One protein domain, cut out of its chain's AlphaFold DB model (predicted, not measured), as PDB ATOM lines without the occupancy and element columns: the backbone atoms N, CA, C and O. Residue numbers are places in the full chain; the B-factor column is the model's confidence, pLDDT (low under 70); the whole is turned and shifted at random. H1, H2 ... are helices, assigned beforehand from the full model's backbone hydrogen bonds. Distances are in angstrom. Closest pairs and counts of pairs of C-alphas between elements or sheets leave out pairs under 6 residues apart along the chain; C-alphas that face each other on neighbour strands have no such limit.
ATOM      1  N   ALA A  35     105.378  81.942  76.874       88.12
ATOM      2  CA  ALA A  35     104.359  81.663  77.887       88.12
ATOM      3  C   ALA A  35     102.935  81.654  77.304       88.12
ATOM      4  O   ALA A  35     102.130  80.818  77.700       88.12
ATOM      5  N   SER A  36     102.635  82.545  76.354       90.00
ATOM      6  CA  SER A  36     101.339  82.602  75.667       90.00
ATOM      7  C   SER A  36     101.056  81.334  74.865       90.00
ATOM      8  O   SER A  36     100.007  80.730  75.052       90.00
ATOM      9  N   GLU A  37     102.013  80.873  74.058       93.69
ATOM     10  CA  GLU A  37     101.880  79.647  73.260       93.69
ATOM     11  C   GLU A  37     101.637  78.423  74.152       93.69
ATOM     12  O   GLU A  37     100.777  77.590  73.873       93.69
ATOM     13  N   ILE A  38     102.357  78.339  75.275       92.62
ATOM     14  CA  ILE A  38     102.182  77.261  76.252       92.62
ATOM     15  C   ILE A  38     100.781  77.322  76.875       92.62
ATOM     16  O   ILE A  38     100.118  76.293  77.009       92.62
ATOM     17  N   LEU A  39     100.303  78.514  77.244       92.94
ATOM     18  CA  LEU A  39      98.961  78.692  77.800       92.94
ATOM     19  C   LEU A  39      97.864  78.359  76.784       92.94
ATOM     20  O   LEU A  39      96.858  77.760  77.167       92.94
ATOM     21  N   ASP A  40      98.065  78.680  75.509       94.44
ATOM     22  CA  ASP A  40      97.122  78.366  74.437       94.44
ATOM     23  C   ASP A  40      97.005  76.856  74.217       94.44
ATOM     24  O   ASP A  40      95.890  76.328  74.162       94.44
ATOM     25  N   VAL A  41      98.129  76.133  74.203       95.56
ATOM     26  CA  VAL A  41      98.132  74.663  74.127       95.56
ATOM     27  C   VAL A  41      97.437  74.055  75.345       95.56
ATOM     28  O   VAL A  41      96.582  73.182  75.198       95.56
ATOM     29  N   LEU A  42      97.733  74.534  76.557       93.88
ATOM     30  CA  LEU A  42      97.085  74.038  77.777       93.88
ATOM     31  C   LEU A  42      95.577  74.308  77.779       93.88
ATOM     32  O   LEU A  42      94.791  73.445  78.177       93.88
ATOM     33  N   ARG A  43      95.153  75.481  77.302       94.00
ATOM     34  CA  ARG A  43      93.737  75.821  77.135       94.00
ATOM     35  C   ARG A  43      93.071  74.899  76.119       94.00
ATOM     36  O   ARG A  43      91.970  74.416  76.379       94.00
ATOM     37  N   GLN A  44      93.734  74.628  74.999       94.94
ATOM     38  CA  GLN A  44      93.234  73.723  73.974       94.94
ATOM     39  C   GLN A  44      93.085  72.299  74.513       94.94
ATOM     40  O   GLN A  44      92.031  71.695  74.342       94.94
ATOM     41  N   VAL A  45      94.079  71.777  75.232       95.19
ATOM     42  CA  VAL A  45      94.010  70.457  75.880       95.19
ATOM     43  C   VAL A  45      92.866  70.404  76.899       95.19
ATOM     44  O   VAL A  45      92.082  69.453  76.893       95.19
ATOM     45  N   LYS A  46      92.705  71.454  77.718       91.31
ATOM     46  CA  LYS A  46      91.630  71.566  78.717       91.31
ATOM     47  C   LYS A  46      90.230  71.556  78.098       91.31
ATOM     48  O   LYS A  46      89.311  71.056  78.733       91.31
ATOM     49  N   VAL A  47      90.054  72.113  76.900       92.50
ATOM     50  CA  VAL A  47      88.763  72.114  76.190       92.50
ATOM     51  C   VAL A  47      88.570  70.823  75.390       92.50
ATOM     52  O   VAL A  47      87.498  70.229  75.435       92.50
ATOM     53  N   ASN A  48      89.607  70.343  74.705       92.56
ATOM     54  CA  ASN A  48      89.512  69.184  73.822       92.56
ATOM     55  C   ASN A  48      89.271  67.876  74.579       92.56
ATOM     56  O   ASN A  48      88.464  67.075  74.121       92.56
ATOM     57  N   ILE A  49      89.932  67.644  75.722       92.19
ATOM     58  CA  ILE A  49      89.782  66.380  76.464       92.19
ATOM     59  C   ILE A  49      88.325  66.162  76.926       92.19
ATOM     60  O   ILE A  49      87.762  65.123  76.576       92.19
ATOM     61  N   PRO A  50      87.662  67.111  77.622       90.00
ATOM     62  CA  PRO A  50      86.257  66.956  78.007       90.00
ATOM     63  C   PRO A  50      85.301  66.846  76.817       90.00
ATOM     64  O   PRO A  50      84.341  66.086  76.873       90.00
ATOM     65  N   LEU A  51      85.556  67.578  75.724       89.44
ATOM     66  CA  LEU A  51      84.728  67.486  74.518       89.44
ATOM     67  C   LEU A  51      84.817  66.101  73.873       89.44
ATOM     68  O   LEU A  51      83.794  65.530  73.504       89.44
ATOM     69  N   LEU A  52      86.029  65.558  73.746       89.94
ATOM     70  CA  LEU A  52      86.246  64.217  73.207       89.94
ATOM     71  C   LEU A  52      85.601  63.152  74.094       89.94
ATOM     72  O   LEU A  52      84.978  62.228  73.573       89.94
ATOM     73  N   ASP A  53      85.703  63.302  75.415       90.00
ATOM     74  CA  ASP A  53      85.056  62.395  76.360       90.00
ATOM     75  C   ASP A  53      83.525  62.460  76.249       90.00
ATOM     76  O   ASP A  53      82.869  61.433  76.110       90.00
ATOM     77  N   MET A  54      82.946  63.661  76.162       88.88
ATOM     78  CA  MET A  54      81.505  63.850  75.968       88.88
ATOM     79  C   MET A  54      81.004  63.252  74.644       88.88
ATOM     80  O   MET A  54      79.966  62.594  74.622       88.88
ATOM     81  N   ILE A  55      81.732  63.440  73.539       88.69
ATOM     82  CA  ILE A  55      81.373  62.846  72.239       88.69
ATOM     83  C   ILE A  55      81.432  61.315  72.310       88.69
ATOM     84  O   ILE A  55      80.593  60.641  71.712       88.69
ATOM     85  N   LYS A  56      82.407  60.763  73.041       86.06
ATOM     86  CA  LYS A  56      82.545  59.317  73.244       86.06
ATOM     87  C   LYS A  56      81.428  58.753  74.124       86.06
ATOM     88  O   LYS A  56      80.919  57.676  73.827       86.06
ATOM     89  N   GLN A  57      81.057  59.463  75.187       88.56
ATOM     90  CA  GLN A  57      80.038  59.029  76.143       88.56
ATOM     91  C   GLN A  57      78.606  59.234  75.650       88.56
ATOM     92  O   GLN A  57      77.719  58.505  76.083       88.56
ATOM     93  N   VAL A  58      78.365  60.201  74.758       89.69
ATOM     94  CA  VAL A  58      77.033  60.491  74.216       89.69
ATOM     95  C   VAL A  58      76.973  60.072  72.739       89.69
ATOM     96  O   VAL A  58      77.286  60.876  71.852       89.69
ATOM     97  N   PRO A  59      76.511  58.839  72.432       80.44
ATOM     98  CA  PRO A  59      76.518  58.282  71.074       80.44
ATOM     99  C   PRO A  59      75.752  59.138  70.062       80.44
ATOM    100  O   PRO A  59      76.093  59.196  68.880       80.44
ATOM    101  N   THR A  60      74.728  59.842  70.538       87.81
ATOM    102  CA  THR A  60      73.911  60.761  69.750       87.81
ATOM    103  C   THR A  60      74.738  61.913  69.167       87.81
ATOM    104  O   THR A  60      74.588  62.218  67.985       87.81
ATOM    105  N   TYR A  61      75.665  62.507  69.930       85.00
ATOM    106  CA  TYR A  61      76.544  63.568  69.414       85.00
ATOM    107  C   TYR A  61      77.505  63.038  68.350       85.00
ATOM    108  O   TYR A  61      77.672  63.672  67.308       85.00
ATOM    109  N   ALA A  62      78.090  61.855  68.557       87.06
ATOM    110  CA  ALA A  62      78.938  61.216  67.551       87.06
ATOM    111  C   ALA A  62      78.174  60.950  66.239       87.06
ATOM    112  O   ALA A  62      78.699  61.211  65.153       87.06
ATOM    113  N   LYS A  63      76.915  60.495  66.329       88.19
ATOM    114  CA  LYS A  63      76.027  60.313  65.171       88.19
ATOM    115  C   LYS A  63      75.762  61.637  64.451       88.19
ATOM    116  O   LYS A  63      75.975  61.710  63.247       88.19
ATOM    117  N   PHE A  64      75.409  62.697  65.179       87.00
ATOM    118  CA  PHE A  64      75.197  64.024  64.591       87.00
ATOM    119  C   PHE A  64      76.440  64.569  63.875       87.00
ATOM    120  O   PHE A  64      76.335  65.082  62.761       87.00
ATOM    121  N   LEU A  65      77.628  64.431  64.472       88.94
ATOM    122  CA  LEU A  65      78.885  64.856  63.847       88.94
ATOM    123  C   LEU A  65      79.184  64.061  62.569       88.94
ATOM    124  O   LEU A  65      79.606  64.638  61.563       88.94
ATOM    125  N   LYS A  66      78.934  62.746  62.585       88.56
ATOM    126  CA  LYS A  66      79.074  61.874  61.414       88.56
ATOM    127  C   LYS A  66      78.099  62.265  60.304       88.56
ATOM    128  O   LYS A  66      78.517  62.384  59.150       88.56
ATOM    129  N   ASP A  67      76.836  62.496  60.639       88.81
ATOM    130  CA  ASP A  67      75.801  62.882  59.680       88.81
ATOM    131  C   ASP A  67      76.134  64.244  59.053       88.81
ATOM    132  O   ASP A  67      76.138  64.378  57.829       88.81
ATOM    133  N   LEU A  68      76.569  65.220  59.858       90.38
ATOM    134  CA  LEU A  68      77.020  66.529  59.376       90.38
ATOM    135  C   LEU A  68      78.208  66.419  58.406       90.38
ATOM    136  O   LEU A  68      78.226  67.056  57.348       90.38
ATOM    137  N   CYS A  69      79.199  65.587  58.734       86.31
ATOM    138  CA  CYS A  69      80.349  65.348  57.861       86.31
ATOM    139  C   CYS A  69      79.949  64.646  56.558       86.31
ATOM    140  O   CYS A  69      80.512  64.942  55.502       86.31
ATOM    141  N   THR A  70      78.961  63.752  56.618       87.69
ATOM    142  CA  THR A  70      78.434  63.023  55.459       87.69
ATOM    143  C   THR A  70      77.667  63.962  54.527       87.69
ATOM    144  O   THR A  70      77.918  63.952  53.323       87.69
ATOM    145  N   VAL A  71      76.832  64.853  55.072       84.38
ATOM    146  CA  VAL A  71      76.114  65.887  54.305       84.38
ATOM    147  C   VAL A  71      77.089  66.870  53.650       84.38
ATOM    148  O   VAL A  71      76.986  67.123  52.449       84.38
ATOM    149  N   LYS A  72      78.094  67.372  54.387       82.12
ATOM    150  CA  LYS A  72      79.126  68.267  53.827       82.12
ATOM    151  C   LYS A  72      79.896  67.595  52.687       82.12
ATOM    152  O   LYS A  72      80.162  68.222  51.665       82.12
ATOM    153  N   ARG A  73      80.256  66.316  52.849       84.06
ATOM    154  CA  ARG A  73      80.962  65.541  51.818       84.06
ATOM    155  C   ARG A  73      80.083  65.304  50.595       84.06
ATOM    156  O   ARG A  73      80.554  65.539  49.492       84.06
ATOM    157  N   GLY A  74      78.829  64.898  50.790       81.94
ATOM    158  CA  GLY A  74      77.864  64.692  49.710       81.94
ATOM    159  C   GLY A  74      77.667  65.958  48.880       81.94
ATOM    160  O   GLY A  74      77.812  65.911  47.666       81.94
ATOM    161  N   LEU A  75      77.459  67.105  49.535       81.25
ATOM    162  CA  LEU A  75      77.315  68.399  48.863       81.25
ATOM    163  C   LEU A  75      78.575  68.822  48.087       81.25
ATOM    164  O   LEU A  75      78.482  69.425  47.022       81.25
ATOM    165  N   ASN A  76      79.766  68.535  48.614       80.56
ATOM    166  CA  ASN A  76      81.014  68.848  47.915       80.56
ATOM    167  C   ASN A  76      81.233  67.933  46.703       80.56
ATOM    168  O   ASN A  76      81.637  68.413  45.647       80.56
ATOM    169  N   VAL A  77      80.924  66.640  46.836       82.94
ATOM    170  CA  VAL A  77      81.009  65.666  45.739       82.94
ATOM    171  C   VAL A  77      80.012  66.008  44.633       82.94
ATOM    172  O   VAL A  77      80.394  65.998  43.468       82.94
ATOM    173  N   THR A  78      78.772  66.381  44.963       83.62
ATOM    174  CA  THR A  78      77.776  66.774  43.953       83.62
ATOM    175  C   THR A  78      78.163  68.058  43.227       83.62
ATOM    176  O   THR A  78      78.062  68.108  42.006       83.62
ATOM    177  N   LYS A  79      78.686  69.071  43.932       84.81
ATOM    178  CA  LYS A  79      79.237  70.283  43.297       84.81
ATOM    179  C   LYS A  79      80.390  69.961  42.345       84.81
ATOM    180  O   LYS A  79      80.424  70.481  41.236       84.81
ATOM    181  N   GLN A  80      81.323  69.104  42.760       84.44
ATOM    182  CA  GLN A  80      82.454  68.704  41.921       84.44
ATOM    183  C   GLN A  80      82.000  67.888  40.702       84.44
ATOM    184  O   GLN A  80      82.504  68.110  39.604       84.44
ATOM    185  N   ALA A  81      81.040  66.978  40.881       83.00
ATOM    186  CA  ALA A  81      80.453  66.198  39.796       83.00
ATOM    187  C   ALA A  81      79.729  67.100  38.789       83.00
ATOM    188  O   ALA A  81      80.002  66.996  37.601       83.00
ATOM    189  N   PHE A  82      78.918  68.053  39.260       87.12
ATOM    190  CA  PHE A  82      78.250  69.039  38.409       87.12
ATOM    191  C   PHE A  82      79.249  69.886  37.612       87.12
ATOM    192  O   PHE A  82      79.103  70.053  36.407       87.12
ATOM    193  N   LEU A  83      80.312  70.387  38.251       88.19
ATOM    194  CA  LEU A  83      81.363  71.128  37.545       88.19
ATOM    195  C   LEU A  83      82.080  70.257  36.509       88.19
ATOM    196  O   LEU A  83      82.378  70.726  35.416       88.19
ATOM    197  N   THR A  84      82.337  68.991  36.834       87.38
ATOM    198  CA  THR A  84      83.002  68.044  35.929       87.38
ATOM    199  C   THR A  84      82.106  67.686  34.745       87.38
ATOM    200  O   THR A  84      82.597  67.611  33.626       87.38
ATOM    201  N   GLU A  85      80.801  67.522  34.961       86.75
ATOM    202  CA  GLU A  85      79.803  67.320  33.910       86.75
ATOM    203  C   GLU A  85      79.720  68.542  32.991       86.75
ATOM    204  O   GLU A  85      79.812  68.390  31.778       86.75
ATOM    205  N   GLN A  86      79.668  69.753  33.553       86.62
ATOM    206  CA  GLN A  86      79.669  70.998  32.778       86.62
ATOM    207  C   GLN A  86      80.956  71.159  31.957       86.62
ATOM    208  O   GLN A  86      80.906  71.496  30.777       86.62
ATOM    209  N   VAL A  87      82.120  70.880  32.547       85.69
ATOM    210  CA  VAL A  87      83.408  70.924  31.838       85.69
ATOM    211  C   VAL A  87      83.482  69.827  30.775       85.69
ATOM    212  O   VAL A  87      83.931  70.089  29.664       85.69
ATOM    213  N   SER A  88      82.987  68.623  31.068       85.69
ATOM    214  CA  SER A  88      82.891  67.532  30.097       85.69
ATOM    215  C   SER A  88      81.967  67.902  28.941       85.69
ATOM    216  O   SER A  88      82.331  67.667  27.797       85.69
ATOM    217  N   ALA A  89      80.819  68.529  29.202       79.94
ATOM    218  CA  ALA A  89      79.907  69.014  28.173       79.94
ATOM    219  C   ALA A  89      80.578  70.078  27.292       79.94
ATOM    220  O   ALA A  89      80.494  69.998  26.073       79.94
ATOM    221  N   ILE A  90      81.324  71.020  27.880       81.56
ATOM    222  CA  ILE A  90      82.080  72.040  27.135       81.56
ATOM    223  C   ILE A  90      83.198  71.416  26.286       81.56
ATOM    224  O   ILE A  90      83.403  71.831  25.149       81.56
ATOM    225  N   ILE A  91      83.912  70.410  26.800       80.38
ATOM    226  CA  ILE A  91      84.969  69.701  26.057       80.38
ATOM    227  C   ILE A  91      84.368  68.812  24.952       80.38
ATOM    228  O   ILE A  91      84.936  68.695  23.867       80.38
ATOM    229  N   GLN A  92      83.217  68.185  25.214       73.25
ATOM    230  CA  GLN A  92      82.488  67.338  24.265       73.25
ATOM    231  C   GLN A  92      81.691  68.130  23.234       73.25
ATOM    232  O   GLN A  92      81.350  67.563  22.190       73.25
ATOM    233  N   CYS A  93      81.433  69.419  23.474       62.66
ATOM    234  CA  CYS A  93      81.070  70.375  22.441       62.66
ATOM    235  C   CYS A  93      82.231  70.455  21.445       62.66
ATOM    236  O   CYS A  93      83.053  71.367  21.467       62.66
TER     237      CYS A  93
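Overview. This is residues 35 to 93 of the 141 residues of an uncharacterized protein of Vitis vinifera (UniProt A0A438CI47). Two long helices meet end to end at one corner and make an open L, with H2 as the longer arm and H1 as the shorter one. Apart from that corner the arms have nothing beside them: residues 35 to 51 of H1 and 66 to 92 of H2 stand free. The printed part has 59 residues with two named helices, H1 then H2, and no named strand; the class is all helix. The whole is extended, with a radius of gyration of the C-alphas of 20.3 A, and flat, spanning 60 by 34 by 8 A.

Arrangement. H2, residues 59 to 92, and H1, residues 35 to 57, touch only at the corner by their link, and only just, with 3 pairs of C-alphas within 8 A. H1 touches with residues 55 to 56 alone and H2 with residues 61 to 62 alone; the closest C-alphas, of Ile 55 and Ala 62, are 5.5 A apart. Their lines are about perpendicular, at 79 degrees. Every O i to N i+4 pair is within hydrogen-bond range in H2, and 18 of 19 in H1.

Along the chain. H2 measures 48.0 A from C-alpha 59 at (76.518, 58.282, 71.074) to C-alpha 92 at (82.488, 67.338, 24.265). H1 begins with C-alpha 35 at (104.359, 81.663, 77.887) and measures 33.3 A.

Size, cuts and confidence. The C-alphas farthest apart, of Ala 35 and Cys 93, are 61.2 A apart. The printed part has no cut, and the link from H1 to H2 is tight. The mean pLDDT of the printed part is 87.1, and residue 93 is under 70.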